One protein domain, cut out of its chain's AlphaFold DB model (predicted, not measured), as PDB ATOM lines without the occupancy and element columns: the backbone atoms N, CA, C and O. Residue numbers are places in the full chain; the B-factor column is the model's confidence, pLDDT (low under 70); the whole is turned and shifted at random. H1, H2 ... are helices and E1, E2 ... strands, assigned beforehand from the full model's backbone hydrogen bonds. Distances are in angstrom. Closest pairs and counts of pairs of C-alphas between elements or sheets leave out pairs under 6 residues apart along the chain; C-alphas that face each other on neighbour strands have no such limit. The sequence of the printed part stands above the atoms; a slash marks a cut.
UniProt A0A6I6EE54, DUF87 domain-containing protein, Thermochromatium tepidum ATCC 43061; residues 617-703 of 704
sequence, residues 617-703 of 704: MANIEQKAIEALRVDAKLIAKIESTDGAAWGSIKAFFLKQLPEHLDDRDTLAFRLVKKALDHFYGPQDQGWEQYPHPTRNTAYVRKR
ATOM      1  N   MET A 617      27.738  41.311 -28.247       88.12
ATOM      2  CA  MET A 617      28.674  40.205 -28.428       88.12
ATOM      3  C   MET A 617      29.674  40.476 -29.539       88.12
ATOM      4  O   MET A 617      30.869  40.283 -29.311       88.12
ATOM      5  N   ALA A 618      29.227  40.976 -30.693       87.19
ATOM      6  CA  ALA A 618      30.133  41.316 -31.788       87.19
ATOM      7  C   ALA A 618      31.212  42.316 -31.339       87.19
ATOM      8  O   ALA A 618      32.389  42.134 -31.645       87.19
ATOM      9  N   ASN A 619      30.843  43.305 -30.518       86.88
ATOM     10  CA  ASN A 619      31.787  44.275 -29.959       86.88
ATOM     11  C   ASN A 619      32.819  43.633 -29.017       86.88
ATOM     12  O   ASN A 619      34.009  43.955 -29.081       86.88
ATOM     13  N   ILE A 620      32.383  42.721 -28.139       87.69
ATOM     14  CA  ILE A 620      33.288  41.979 -27.247       87.69
ATOM     15  C   ILE A 620      34.265  41.133 -28.071       87.69
ATOM     16  O   ILE A 620      35.469  41.150 -27.801       87.69
ATOM     17  N   GLU A 621      33.761  40.409 -29.073       90.56
ATOM     18  CA  GLU A 621      34.578  39.568 -29.944       90.56
ATOM     19  C   GLU A 621      35.592  40.399 -30.735       90.56
ATOM     20  O   GLU A 621      36.785  40.098 -30.694       90.56
ATOM     21  N   GLN A 622      35.150  41.478 -31.388       90.00
ATOM     22  CA  GLN A 622      36.007  42.357 -32.179       90.00
ATOM     23  C   GLN A 622      37.132  42.951 -31.330       90.00
ATOM     24  O   GLN A 622      38.300  42.843 -31.699       90.00
ATOM     25  N   LYS A 623      36.810  43.497 -30.152       89.31
ATOM     26  CA  LYS A 623      37.814  44.051 -29.236       89.31
ATOM     27  C   LYS A 623      38.838  43.001 -28.804       89.31
ATOM     28  O   LYS A 623      40.031  43.291 -28.727       89.31
ATOM     29  N   ALA A 624      38.392  41.778 -28.521       92.12
ATOM     30  CA  ALA A 624      39.284  40.691 -28.140       92.12
ATOM     31  C   ALA A 624      40.195  40.265 -29.308       92.12
ATOM     32  O   ALA A 624      41.387  40.025 -29.099       92.12
ATOM     33  N   ILE A 625      39.658  40.199 -30.532       93.44
ATOM     34  CA  ILE A 625      40.412  39.896 -31.759       93.44
ATOM     35  C   ILE A 625      41.442  40.997 -32.035       93.44
ATOM     36  O   ILE A 625      42.618  40.700 -32.234       93.44
ATOM     37  N   GLU A 626      41.050  42.268 -31.975       92.75
ATOM     38  CA  GLU A 626      41.962  43.406 -32.130       92.75
ATOM     39  C   GLU A 626      43.071  43.397 -31.072       92.75
ATOM     40  O   GLU A 626      44.235  43.627 -31.405       92.75
ATOM     41  N   ALA A 627      42.753  43.034 -29.824       93.00
ATOM     42  CA  ALA A 627      43.751  42.858 -28.773       93.00
ATOM     43  C   ALA A 627      44.777  41.762 -29.117       93.00
ATOM     44  O   ALA A 627      45.964  41.935 -28.837       93.00
ATOM     45  N   LEU A 628      44.362  40.651 -29.745       94.75
ATOM     46  CA  LEU A 628      45.302  39.621 -30.206       94.75
ATOM     47  C   LEU A 628      46.193  40.147 -31.336       94.75
ATOM     48  O   LEU A 628      47.384  39.847 -31.357       94.75
ATOM     49  N   ARG A 629      45.639  40.956 -32.250       92.06
ATOM     50  CA  ARG A 629      46.382  41.531 -33.383       92.06
ATOM     51  C   ARG A 629      47.561  42.396 -32.933       92.06
ATOM     52  O   ARG A 629      48.586  42.421 -33.608       92.06
ATOM     53  N   VAL A 630      47.422  43.092 -31.803       93.56
ATOM     54  CA  VAL A 630      48.484  43.937 -31.230       93.56
ATOM     55  C   VAL A 630      49.442  43.180 -30.296       93.56
ATOM     56  O   VAL A 630      50.466  43.740 -29.900       93.56
ATOM     57  N   ASP A 631      49.182  41.908 -29.964       93.81
ATOM     58  CA  ASP A 631      50.115  41.082 -29.187       93.81
ATOM     59  C   ASP A 631      51.255  40.562 -30.078       93.81
ATOM     60  O   ASP A 631      51.215  39.463 -30.638       93.81
ATOM     61  N   ALA A 632      52.320  41.360 -30.177       91.12
ATOM     62  CA  ALA A 632      53.483  41.055 -31.009       91.12
ATOM     63  C   ALA A 632      54.134  39.694 -30.689       91.12
ATOM     64  O   ALA A 632      54.705  39.063 -31.577       91.12
ATOM     65  N   LYS A 633      54.058  39.213 -29.438       93.06
ATOM     66  CA  LYS A 633      54.683  37.940 -29.040       93.06
ATOM     67  C   LYS A 633      53.883  36.746 -29.545       93.06
ATOM     68  O   LYS A 633      54.478  35.771 -30.005       93.06
ATOM     69  N   LEU A 634      52.559  36.787 -29.412       92.31
ATOM     70  CA  LEU A 634      51.673  35.724 -29.882       92.31
ATOM     71  C   LEU A 634      51.579  35.713 -31.408       92.31
ATOM     72  O   LEU A 634      51.707  34.639 -31.992       92.31
ATOM     73  N   ILE A 635      51.451  36.881 -32.047       94.44
ATOM     74  CA  ILE A 635      51.434  36.989 -33.512       94.44
ATOM     75  C   ILE A 635      52.737  36.457 -34.117       94.44
ATOM     76  O   ILE A 635      52.680  35.565 -34.958       94.44
ATOM     77  N   ALA A 636      53.908  36.881 -33.622       92.88
ATOM     78  CA  ALA A 636      55.187  36.384 -34.135       92.88
ATOM     79  C   ALA A 636      55.335  34.858 -34.001       92.88
ATOM     80  O   ALA A 636      55.936  34.218 -34.858       92.88
ATOM     81  N   LYS A 637      54.765  34.251 -32.948       93.25
ATOM     82  CA  LYS A 637      54.729  32.786 -32.813       93.25
ATOM     83  C   LYS A 637      53.801  32.131 -33.830       93.25
ATOM     84  O   LYS A 637      54.189  31.126 -34.414       93.25
ATOM     85  N   ILE A 638      52.608  32.684 -34.049       93.44
ATOM     86  CA  ILE A 638      51.654  32.172 -35.046       93.44
ATOM     87  C   ILE A 638      52.253  32.243 -36.459       93.44
ATOM     88  O   ILE A 638      52.056  31.324 -37.250       93.44
ATOM     89  N   GLU A 639      53.006  33.298 -36.766       94.00
ATOM     90  CA  GLU A 639      53.675  33.473 -38.063       94.00
ATOM     91  C   GLU A 639      55.012  32.719 -38.180       94.00
ATOM     92  O   GLU A 639      55.591  32.660 -39.263       94.00
ATOM     93  N   SER A 640      55.503  32.114 -37.094       92.50
ATOM     94  CA  SER A 640      56.713  31.285 -37.109       92.50
ATOM     95  C   SER A 640      56.437  29.858 -37.589       92.50
ATOM     96  O   SER A 640      55.318  29.348 -37.503       92.50
ATOM     97  N   THR A 641      57.492  29.156 -38.008       85.62
ATOM     98  CA  THR A 641      57.423  27.734 -38.382       85.62
ATOM     99  C   THR A 641      56.976  26.826 -37.233       85.62
ATOM    100  O   THR A 641      56.324  25.808 -37.487       85.62
ATOM    101  N   ASP A 642      57.294  27.214 -35.993       86.06
ATOM    102  CA  ASP A 642      56.994  26.482 -34.753       86.06
ATOM    103  C   ASP A 642      55.549  26.682 -34.271       86.06
ATOM    104  O   ASP A 642      55.062  25.932 -33.427       86.06
ATOM    105  N   GLY A 643      54.844  27.687 -34.800       90.81
ATOM    106  CA  GLY A 643      53.470  28.012 -34.434       90.81
ATOM    107  C   GLY A 643      53.254  28.394 -32.963       90.81
ATOM    108  O   GLY A 643      54.168  28.553 -32.151       90.81
ATOM    109  N   ALA A 644      51.983  28.531 -32.596       93.19
ATOM    110  CA  ALA A 644      51.543  28.778 -31.229       93.19
ATOM    111  C   ALA A 644      50.617  27.658 -30.749       93.19
ATOM    112  O   ALA A 644      49.774  27.161 -31.492       93.19
ATOM    113  N   ALA A 645      50.729  27.280 -29.474       93.31
ATOM    114  CA  ALA A 645      49.804  26.324 -28.878       93.31
ATOM    115  C   ALA A 645      48.384  26.908 -28.869       93.31
ATOM    116  O   ALA A 645      48.193  28.022 -28.370       93.31
ATOM    117  N   TRP A 646      47.380  26.138 -29.296       93.69
ATOM    118  CA  TRP A 646      45.972  26.556 -29.259       93.69
ATOM    119  C   TRP A 646      45.570  27.045 -27.865       93.69
ATOM    120  O   TRP A 646      44.989  28.114 -27.697       93.69
ATOM    121  N   GLY A 647      45.970  26.288 -26.837       92.19
ATOM    122  CA  GLY A 647      45.719  26.632 -25.440       92.19
ATOM    123  C   GLY A 647      46.331  27.969 -25.015       92.19
ATOM    124  O   GLY A 647      45.759  28.641 -24.164       92.19
ATOM    125  N   SER A 648      47.444  28.397 -25.621       92.62
ATOM    126  CA  SER A 648      48.057  29.696 -25.308       92.62
ATOM    127  C   SER A 648      47.258  30.870 -25.873       92.62
ATOM    128  O   SER A 648      47.071  31.863 -25.172       92.62
ATOM    129  N   ILE A 649      46.709  30.727 -27.084       94.50
ATOM    130  CA  ILE A 649      45.837  31.734 -27.702       94.50
ATOM    131  C   ILE A 649      44.480  31.760 -26.985       94.50
ATOM    132  O   ILE A 649      43.981  32.826 -26.634       94.50
ATOM    133  N   LYS A 650      43.915  30.590 -26.658       95.19
ATOM    134  CA  LYS A 650      42.706  30.493 -25.824       95.19
ATOM    135  C   LYS A 650      42.903  31.198 -24.476       95.19
ATOM    136  O   LYS A 650      42.044  31.966 -24.054       95.19
ATOM    137  N   ALA A 651      44.029  30.960 -23.800       93.81
ATOM    138  CA  ALA A 651      44.339  31.604 -22.525       93.81
ATOM    139  C   ALA A 651      44.509  33.127 -22.654       93.81
ATOM    140  O   ALA A 651      44.182  33.851 -21.715       93.81
ATOM    141  N   PHE A 652      44.991  33.617 -23.801       95.19
ATOM    142  CA  PHE A 652      44.991  35.044 -24.114       95.19
ATOM    143  C   PHE A 652      43.559  35.584 -24.199       95.19
ATOM    144  O   PHE A 652      43.222  36.512 -23.467       95.19
ATOM    145  N   PHE A 653      42.690  34.960 -25.003       94.62
ATOM    146  CA  PHE A 653      41.297  35.398 -25.134       94.62
ATOM    147  C   PHE A 653      40.534  35.350 -23.817       94.62
ATOM    148  O   PHE A 653      39.835  36.302 -23.490       94.62
ATOM    149  N   LEU A 654      40.730  34.305 -23.007       92.69
ATOM    150  CA  LEU A 654      40.153  34.230 -21.665       92.69
ATOM    151  C   LEU A 654      40.456  35.486 -20.841       92.69
ATOM    152  O   LEU A 654      39.563  35.975 -20.159       92.69
ATOM    153  N   LYS A 655      41.677  36.034 -20.915       92.38
ATOM    154  CA  LYS A 655      42.065  37.257 -20.189       92.38
ATOM    155  C   LYS A 655      41.443  38.534 -20.755       92.38
ATOM    156  O   LYS A 655      41.271  39.477 -19.994       92.38
ATOM    157  N   GLN A 656      41.135  38.566 -22.052       91.00
ATOM    158  CA  GLN A 656      40.529  39.728 -22.713       91.00
ATOM    159  C   GLN A 656      39.001  39.757 -22.584       91.00
ATOM    160  O   GLN A 656      38.396  40.825 -22.639       91.00
ATOM    161  N   LEU A 657      38.372  38.591 -22.423       90.00
ATOM    162  CA  LEU A 657      36.926  38.489 -22.272       90.00
ATOM    163  C   LEU A 657      36.453  39.010 -20.904       90.00
ATOM    164  O   LEU A 657      37.116  38.738 -19.895       90.00
ATOM    165  N   PRO A 658      35.282  39.678 -20.843       86.50
ATOM    166  CA  PRO A 658      34.700  40.128 -19.586       86.50
ATOM    167  C   PRO A 658      34.505  38.985 -18.585       86.50
ATOM    168  O   PRO A 658      34.140  37.868 -18.954       86.50
ATOM    169  N   GLU A 659      34.729  39.276 -17.303       84.88
ATOM    170  CA  GLU A 659      34.770  38.251 -16.257       84.88
ATOM    171  C   GLU A 659      33.433  37.530 -16.056       84.88
ATOM    172  O   GLU A 659      33.426  36.319 -15.842       84.88
ATOM    173  N   HIS A 660      32.325  38.263 -16.187       85.88
ATOM    174  CA  HIS A 660      30.974  37.800 -15.864       85.88
ATOM    175  C   HIS A 660      30.219  37.155 -17.037       85.88
ATOM    176  O   HIS A 660      29.026  36.893 -16.906       85.88
ATOM    177  N   LEU A 661      30.880  36.895 -18.173       85.81
ATOM    178  CA  LEU A 661      30.271  36.122 -19.258       85.81
ATOM    179  C   LEU A 661      30.056  34.669 -18.832       85.81
ATOM    180  O   LEU A 661      30.990  33.996 -18.380       85.81
ATOM    181  N   ASP A 662      28.843  34.159 -19.024       82.44
ATOM    182  CA  ASP A 662      28.477  32.825 -18.551       82.44
ATOM    183  C   ASP A 662      29.174  31.682 -19.332       82.44
ATOM    184  O   ASP A 662      29.461  30.633 -18.750       82.44
ATOM    185  N   ASP A 663      29.501  31.887 -20.617       84.12
ATOM    186  CA  ASP A 663      30.131  30.933 -21.547       84.12
ATOM    187  C   ASP A 663      31.601  31.244 -21.893       84.12
ATOM    188  O   ASP A 663      32.125  30.753 -22.898       84.12
ATOM    189  N   ARG A 664      32.286  32.035 -21.058       89.12
ATOM    190  CA  ARG A 664      33.619  32.611 -21.323       89.12
ATOM    191  C   ARG A 664      34.667  31.623 -21.860       89.12
ATOM    192  O   ARG A 664      35.410  31.971 -22.774       89.12
ATOM    193  N   ASP A 665      34.747  30.403 -21.323       87.88
ATOM    194  CA  ASP A 665      35.724  29.393 -21.769       87.88
ATOM    195  C   ASP A 665      35.437  28.874 -23.188       87.88
ATOM    196  O   ASP A 665      36.337  28.828 -24.034       87.88
ATOM    197  N   THR A 666      34.169  28.567 -23.466       88.12
ATOM    198  CA  THR A 666      33.688  28.158 -24.790       88.12
ATOM    199  C   THR A 666      33.871  29.281 -25.806       88.12
ATOM    200  O   THR A 666      34.315  29.034 -26.930       88.12
ATOM    201  N   LEU A 667      33.572  30.523 -25.419       89.69
ATOM    202  CA  LEU A 667      33.775  31.692 -26.267       89.69
ATOM    203  C   LEU A 667      35.260  31.902 -26.590       89.69
ATOM    204  O   LEU A 667      35.615  32.017 -27.759       89.69
ATOM    205  N   ALA A 668      36.144  31.854 -25.587       92.12
ATOM    206  CA  ALA A 668      37.587  31.977 -25.797       92.12
ATOM    207  C   ALA A 668      38.143  30.890 -26.725       92.12
ATOM    208  O   ALA A 668      39.026  31.164 -27.536       92.12
ATOM    209  N   PHE A 669      37.632  29.659 -26.622       91.75
ATOM    210  CA  PHE A 669      38.006  28.575 -27.527       91.75
ATOM    211  C   PHE A 669      37.584  28.874 -28.975       91.75
ATOM    212  O   PHE A 669      38.394  28.713 -29.885       91.75
ATOM    213  N   ARG A 670      36.348  29.350 -29.193       90.31
ATOM    214  CA  ARG A 670      35.835  29.709 -30.530       90.31
ATOM    215  C   ARG A 670      36.555  30.914 -31.139       90.31
ATOM    216  O   ARG A 670      36.814  30.920 -32.343       90.31
ATOM    217  N   LEU A 671      36.922  31.895 -30.314       93.25
ATOM    218  CA  LEU A 671      37.625  33.103 -30.749       93.25
ATOM    219  C   LEU A 671      38.981  32.816 -31.392       93.25
ATOM    220  O   LEU A 671      39.372  33.555 -32.288       93.25
ATOM    221  N   VAL A 672      39.667  31.731 -31.010       93.69
ATOM    222  CA  VAL A 672      40.920  31.325 -31.670       93.69
ATOM    223  C   VAL A 672      40.703  31.135 -33.168       93.69
ATOM    224  O   VAL A 672      41.402  31.751 -33.964       93.69
ATOM    225  N   LYS A 673      39.696  30.342 -33.549       92.75
ATOM    226  CA  LYS A 673      39.361  30.118 -34.957       92.75
ATOM    227  C   LYS A 673      38.913  31.416 -35.634       92.75
ATOM    228  O   LYS A 673      39.481  31.777 -36.657       92.75
ATOM    229  N   LYS A 674      37.952  32.137 -35.034       91.88
ATOM    230  CA  LYS A 674      37.419  33.398 -35.592       91.88
ATOM    231  C   LYS A 674      38.535  34.416 -35.873       91.88
ATOM    232  O   LYS A 674      38.547  35.030 -36.933       91.88
ATOM    233  N   ALA A 675      39.492  34.565 -34.957       93.88
ATOM    234  CA  ALA A 675      40.608  35.493 -35.112       93.88
ATOM    235  C   ALA A 675      41.574  35.079 -36.228       93.88
ATOM    236  O   ALA A 675      41.985  35.920 -37.022       93.88
ATOM    237  N   LEU A 676      41.934  33.793 -36.307       93.69
ATOM    238  CA  LEU A 676      42.838  33.295 -37.348       93.69
ATOM    239  C   LEU A 676      42.196  33.364 -38.735       93.69
ATOM    240  O   LEU A 676      42.855  33.806 -39.675       93.69
ATOM    241  N   ASP A 677      40.911  33.015 -38.839       93.19
ATOM    242  CA  ASP A 677      40.136  33.167 -40.070       93.19
ATOM    243  C   ASP A 677      40.055  34.646 -40.493       93.19
ATOM    244  O   ASP A 677      40.203  34.962 -41.672       93.19
ATOM    245  N   HIS A 678      39.903  35.565 -39.532       92.38
ATOM    246  CA  HIS A 678      39.899  37.007 -39.790       92.38
ATOM    247  C   HIS A 678      41.269  37.546 -40.242       92.38
ATOM    248  O   HIS A 678      41.327  38.416 -41.110       92.38
ATOM    249  N   PHE A 679      42.375  37.056 -39.675       93.44
ATOM    250  CA  PHE A 679      43.719  37.549 -40.002       93.44
ATOM    251  C   PHE A 679      44.307  36.945 -41.275       93.44
ATOM    252  O   PHE A 679      45.009  37.643 -42.007       93.44
ATOM    253  N   TYR A 680      44.071  35.655 -41.516       93.69
ATOM    254  CA  TYR A 680      44.788  34.893 -42.539       93.69
ATOM    255  C   TYR A 680      43.868  34.254 -43.584       93.69
ATOM    256  O   TYR A 680      44.361  33.784 -44.605       93.69
ATOM    257  N   GLY A 681      42.548  34.262 -43.378       91.44
ATOM    258  CA  GLY A 681      41.587  33.541 -44.213       91.44
ATOM    259  C   GLY A 681      41.309  32.122 -43.699       91.44
ATOM    260  O   GLY A 681      41.810  31.745 -42.641       91.44
ATOM    261  N   PRO A 682      40.508  31.320 -44.423       90.56
ATOM    262  CA  PRO A 682      39.995  30.047 -43.927       90.56
ATOM    263  C   PRO A 682      41.087  29.071 -43.477       90.56
ATOM    264  O   PRO A 682      42.158  28.986 -44.089       90.56
ATOM    265  N   GLN A 683      40.771  28.274 -42.454       89.88
ATOM    266  CA  GLN A 683      41.575  27.116 -42.065       89.88
ATOM    267  C   GLN A 683      41.930  26.240 -43.282       89.88
ATOM    268  O   GLN A 683      41.128  26.055 -44.196       89.88
ATOM    269  N   ASP A 684      43.158  25.730 -43.288       90.19
ATOM    270  CA  ASP A 684      43.809  24.961 -44.353       90.19
ATOM    271  C   ASP A 684      44.109  25.748 -45.642       90.19
ATOM    272  O   ASP A 684      44.759  25.219 -46.545       90.19
ATOM    273  N   GLN A 685      43.738  27.028 -45.716       90.12
ATOM    274  CA  GLN A 685      44.149  27.943 -46.788       90.12
ATOM    275  C   GLN A 685      45.129  28.993 -46.256       90.12
ATOM    276  O   GLN A 685      46.256  29.073 -46.732       90.12
ATOM    277  N   GLY A 686      44.720  29.751 -45.235       89.81
ATOM    278  CA  GLY A 686      45.512  30.828 -44.634       89.81
ATOM    279  C   GLY A 686      46.336  30.421 -43.414       89.81
ATOM    280  O   GLY A 686      47.384  30.996 -43.114       89.81
ATOM    281  N   TRP A 687      45.874  29.408 -42.688       94.75
ATOM    282  CA  TRP A 687      46.515  28.883 -41.485       94.75
ATOM    283  C   TRP A 687      46.165  27.405 -41.319       94.75
ATOM    284  O   TRP A 687      45.190  26.931 -41.891       94.75
ATOM    285  N   GLU A 688      46.948  26.658 -40.547       93.31
ATOM    286  CA  GLU A 688      46.685  25.237 -40.292       93.31
ATOM    287  C   GLU A 688      46.782  24.889 -38.807       93.31
ATOM    288  O   GLU A 688      47.529  25.516 -38.049       93.31
ATOM    289  N   GLN A 689      46.031  23.862 -38.403       93.00
ATOM    290  CA  GLN A 689      46.089  23.255 -37.076       93.00
ATOM    291  C   GLN A 689      46.805  21.906 -37.163       93.00
ATOM    292  O   GLN A 689      46.457  21.072 -37.994       93.00
ATOM    293  N   TYR A 690      47.765  21.653 -36.274       90.94
ATOM    294  CA  TYR A 690      48.540  20.411 -36.268       90.94
ATOM    295  C   TYR A 690      48.869  19.939 -34.838       90.94
ATOM    296  O   TYR A 690      48.944  20.753 -33.912       90.94
ATOM    297  N   PRO A 691      49.037  18.625 -34.601       88.31
ATOM    298  CA  PRO A 691      49.475  18.110 -33.306       88.31
ATOM    299  C   PRO A 691      50.965  18.402 -33.087       88.31
ATOM    300  O   PRO A 691      51.784  18.204 -33.984       88.31
ATOM    301  N   HIS A 692      51.343  18.849 -31.888       86.44
ATOM    302  CA  HIS A 692      52.749  19.115 -31.593       86.44
ATOM    303  C   HIS A 692      53.565  17.806 -31.510       86.44
ATOM    304  O   HIS A 692      53.128  16.874 -30.834       86.44
ATOM    305  N   PRO A 693      54.779  17.728 -32.092       76.62
ATOM    306  CA  PRO A 693      55.538  16.472 -32.201       76.62
ATOM    307  C   PRO A 693      55.858  15.785 -30.865       76.62
ATOM    308  O   PRO A 693      55.961  14.566 -30.796       76.62
ATOM    309  N   THR A 694      56.034  16.567 -29.796       78.00
ATOM    310  CA  THR A 694      56.437  16.075 -28.462       78.00
ATOM    311  C   THR A 694      55.446  16.392 -27.343       78.00
ATOM    312  O   THR A 694      55.660  15.999 -26.198       78.00
ATOM    313  N   ARG A 695      54.367  17.129 -27.633       75.75
ATOM    314  CA  ARG A 695      53.383  17.568 -26.630       75.75
ATOM    315  C   ARG A 695      52.005  17.157 -27.118       75.75
ATOM    316  O   ARG A 695      51.669  17.437 -28.260       75.75
ATOM    317  N   ASN A 696      51.189  16.538 -26.269       77.50
ATOM    318  CA  ASN A 696      49.836  16.105 -26.637       77.50
ATOM    319  C   ASN A 696      48.846  17.292 -26.692       77.50
ATOM    320  O   ASN A 696      47.871  17.352 -25.949       77.50
ATOM    321  N   THR A 697      49.160  18.301 -27.504       85.12
ATOM    322  CA  THR A 697      48.455  19.587 -27.587       85.12
ATOM    323  C   THR A 697      48.436  20.078 -29.029       85.12
ATOM    324  O   THR A 697      49.455  19.996 -29.715       85.12
ATOM    325  N   ALA A 698      47.304  20.630 -29.469       90.75
ATOM    326  CA  ALA A 698      47.159  21.224 -30.797       90.75
ATOM    327  C   ALA A 698      47.881  22.578 -30.898       90.75
ATOM    328  O   ALA A 698      47.799  23.403 -29.981       90.75
ATOM    329  N   TYR A 699      48.582  22.797 -32.007       94.19
ATOM    330  CA  TYR A 699      49.260  24.041 -32.374       94.19
ATOM    331  C   TYR A 699      48.649  24.596 -33.659       94.19
ATOM    332  O   TYR A 699      48.038  23.860 -34.434       94.19
ATOM    333  N   VAL A 700      48.806  25.901 -33.862       94.25
ATOM    334  CA  VAL A 700      48.383  26.614 -35.068       94.25
ATOM    335  C   VAL A 700      49.536  27.432 -35.624       94.25
ATOM    336  O   VAL A 700      50.344  27.965 -34.858       94.25
ATOM    337  N   ARG A 701      49.611  27.545 -36.948       94.00
ATOM    338  CA  ARG A 701      50.552  28.441 -37.631       94.00
ATOM    339  C   ARG A 701      49.954  28.986 -38.920       94.00
ATOM    340  O   ARG A 701      49.082  28.350 -39.511       94.00
ATOM    341  N   LYS A 702      50.449  30.138 -39.361       94.12
ATOM    342  CA  LYS A 702      50.147  30.702 -40.678       94.12
ATOM    343  C   LYS A 702      50.681  29.775 -41.775       94.12
ATOM    344  O   LYS A 702      51.813  29.294 -41.676       94.12
ATOM    345  N   ARG A 703      49.877  29.521 -42.810       87.38
ATOM    346  CA  ARG A 703      50.350  28.856 -44.029       87.38
ATOM    347  C   ARG A 703      51.051  29.891 -44.901       87.38
ATOM    348  O   ARG A 703      50.568  31.011 -45.040       87.38
TER     349      ARG A 703
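What this domain is: This is residues 617 to 703 of the 704 residues of the protein "DUF87 domain-containing protein" of Thermochromatium tepidum ATCC 43061 (UniProt A0A6I6EE54). Three helices, H1, H3 and H4, pack on one another at steep angles and make a core, and a two-stranded hairpin, E1 and E2, stands at the end of the long axis away from the start of H1. The short helix H2 turns a corner from H1 and reaches E2 with its last residues, while residues 644 to 645 pair with E2 as a short extra strand. The printed part has 87 residues with four named helices and then two named strands, in the order H1 H2 H3 H4 E1 E2; the sheet is antiparallel and the class is mostly helix. The whole is compact, with a radius of gyration of the C-alphas of 12.5 A and spans of 36 by 25 by 22 A.

Where its parts are: H1, residues 617 to 629, begins at C-alpha 617 (28.674, 40.205, -28.428) and is 18.4 A long. H2 is residues 632 to 638, 9.9 A, and H3 is residues 646 to 656, 15.7 A. H4, residues 664 to 680, is the longest helix at 24.1 A, with a kink of 26 degrees near residue 671; its last C-alpha, 680, is at (44.788, 34.893, -42.539). E1 is residues 687 to 691, 13.8 A. E2, residues 698 to 702, is 14.0 A long and ends at C-alpha 702 (50.147, 30.702, -40.678).

How they stand to each other: H1 touches H2 only at the corner, and only just, with 3 pairs of C-alphas within 8 A; the closest are those of Arg 629 and Ile 635, 6.8 A apart. With residues 624 to 628 alone H1 touches H3 at a steep tilt of 62 degrees, opposite ways, the closest C-alphas being those of Ala 624 and Gln 656, 5.7 A. H4 touches H1 with residues 671 to 675 alone, at a steep tilt of 60 degrees, the same way; the closest C-alphas are those of Ile 625 and Ala 675, 5.5 A. H3 and H4 touch with 14 pairs of C-alphas within 8 A, the closest being those of Phe 653 and Ala 668, 5.1 A; at 71 degrees they are only just about perpendicular. H2 and H3 are close but not clearly touching. E1 and E2 form a hairpin, antiparallel at 153 degrees, with N 690 and O 699 at 2.9 A and N 699 and O 690 at 2.8 A, within hydrogen-bond range. The closest C-alphas of H2 and E2 are those of Ile 638 and Arg 701, 4.7 A. H1 is apart from both strands. Every O i to N i+4 pair is within hydrogen-bond range in H1, H2 and H3, and 11 of 13 are in H4.

The domain as a whole: The two C-alphas farthest apart are those of Asn 619 and Thr 694, 37.5 A. The printed part has no cut; the link from H1 to H2 is tight, the other links are short, and no link is long. The mean pLDDT of the printed part is 90.5, and no printed residue is under 70.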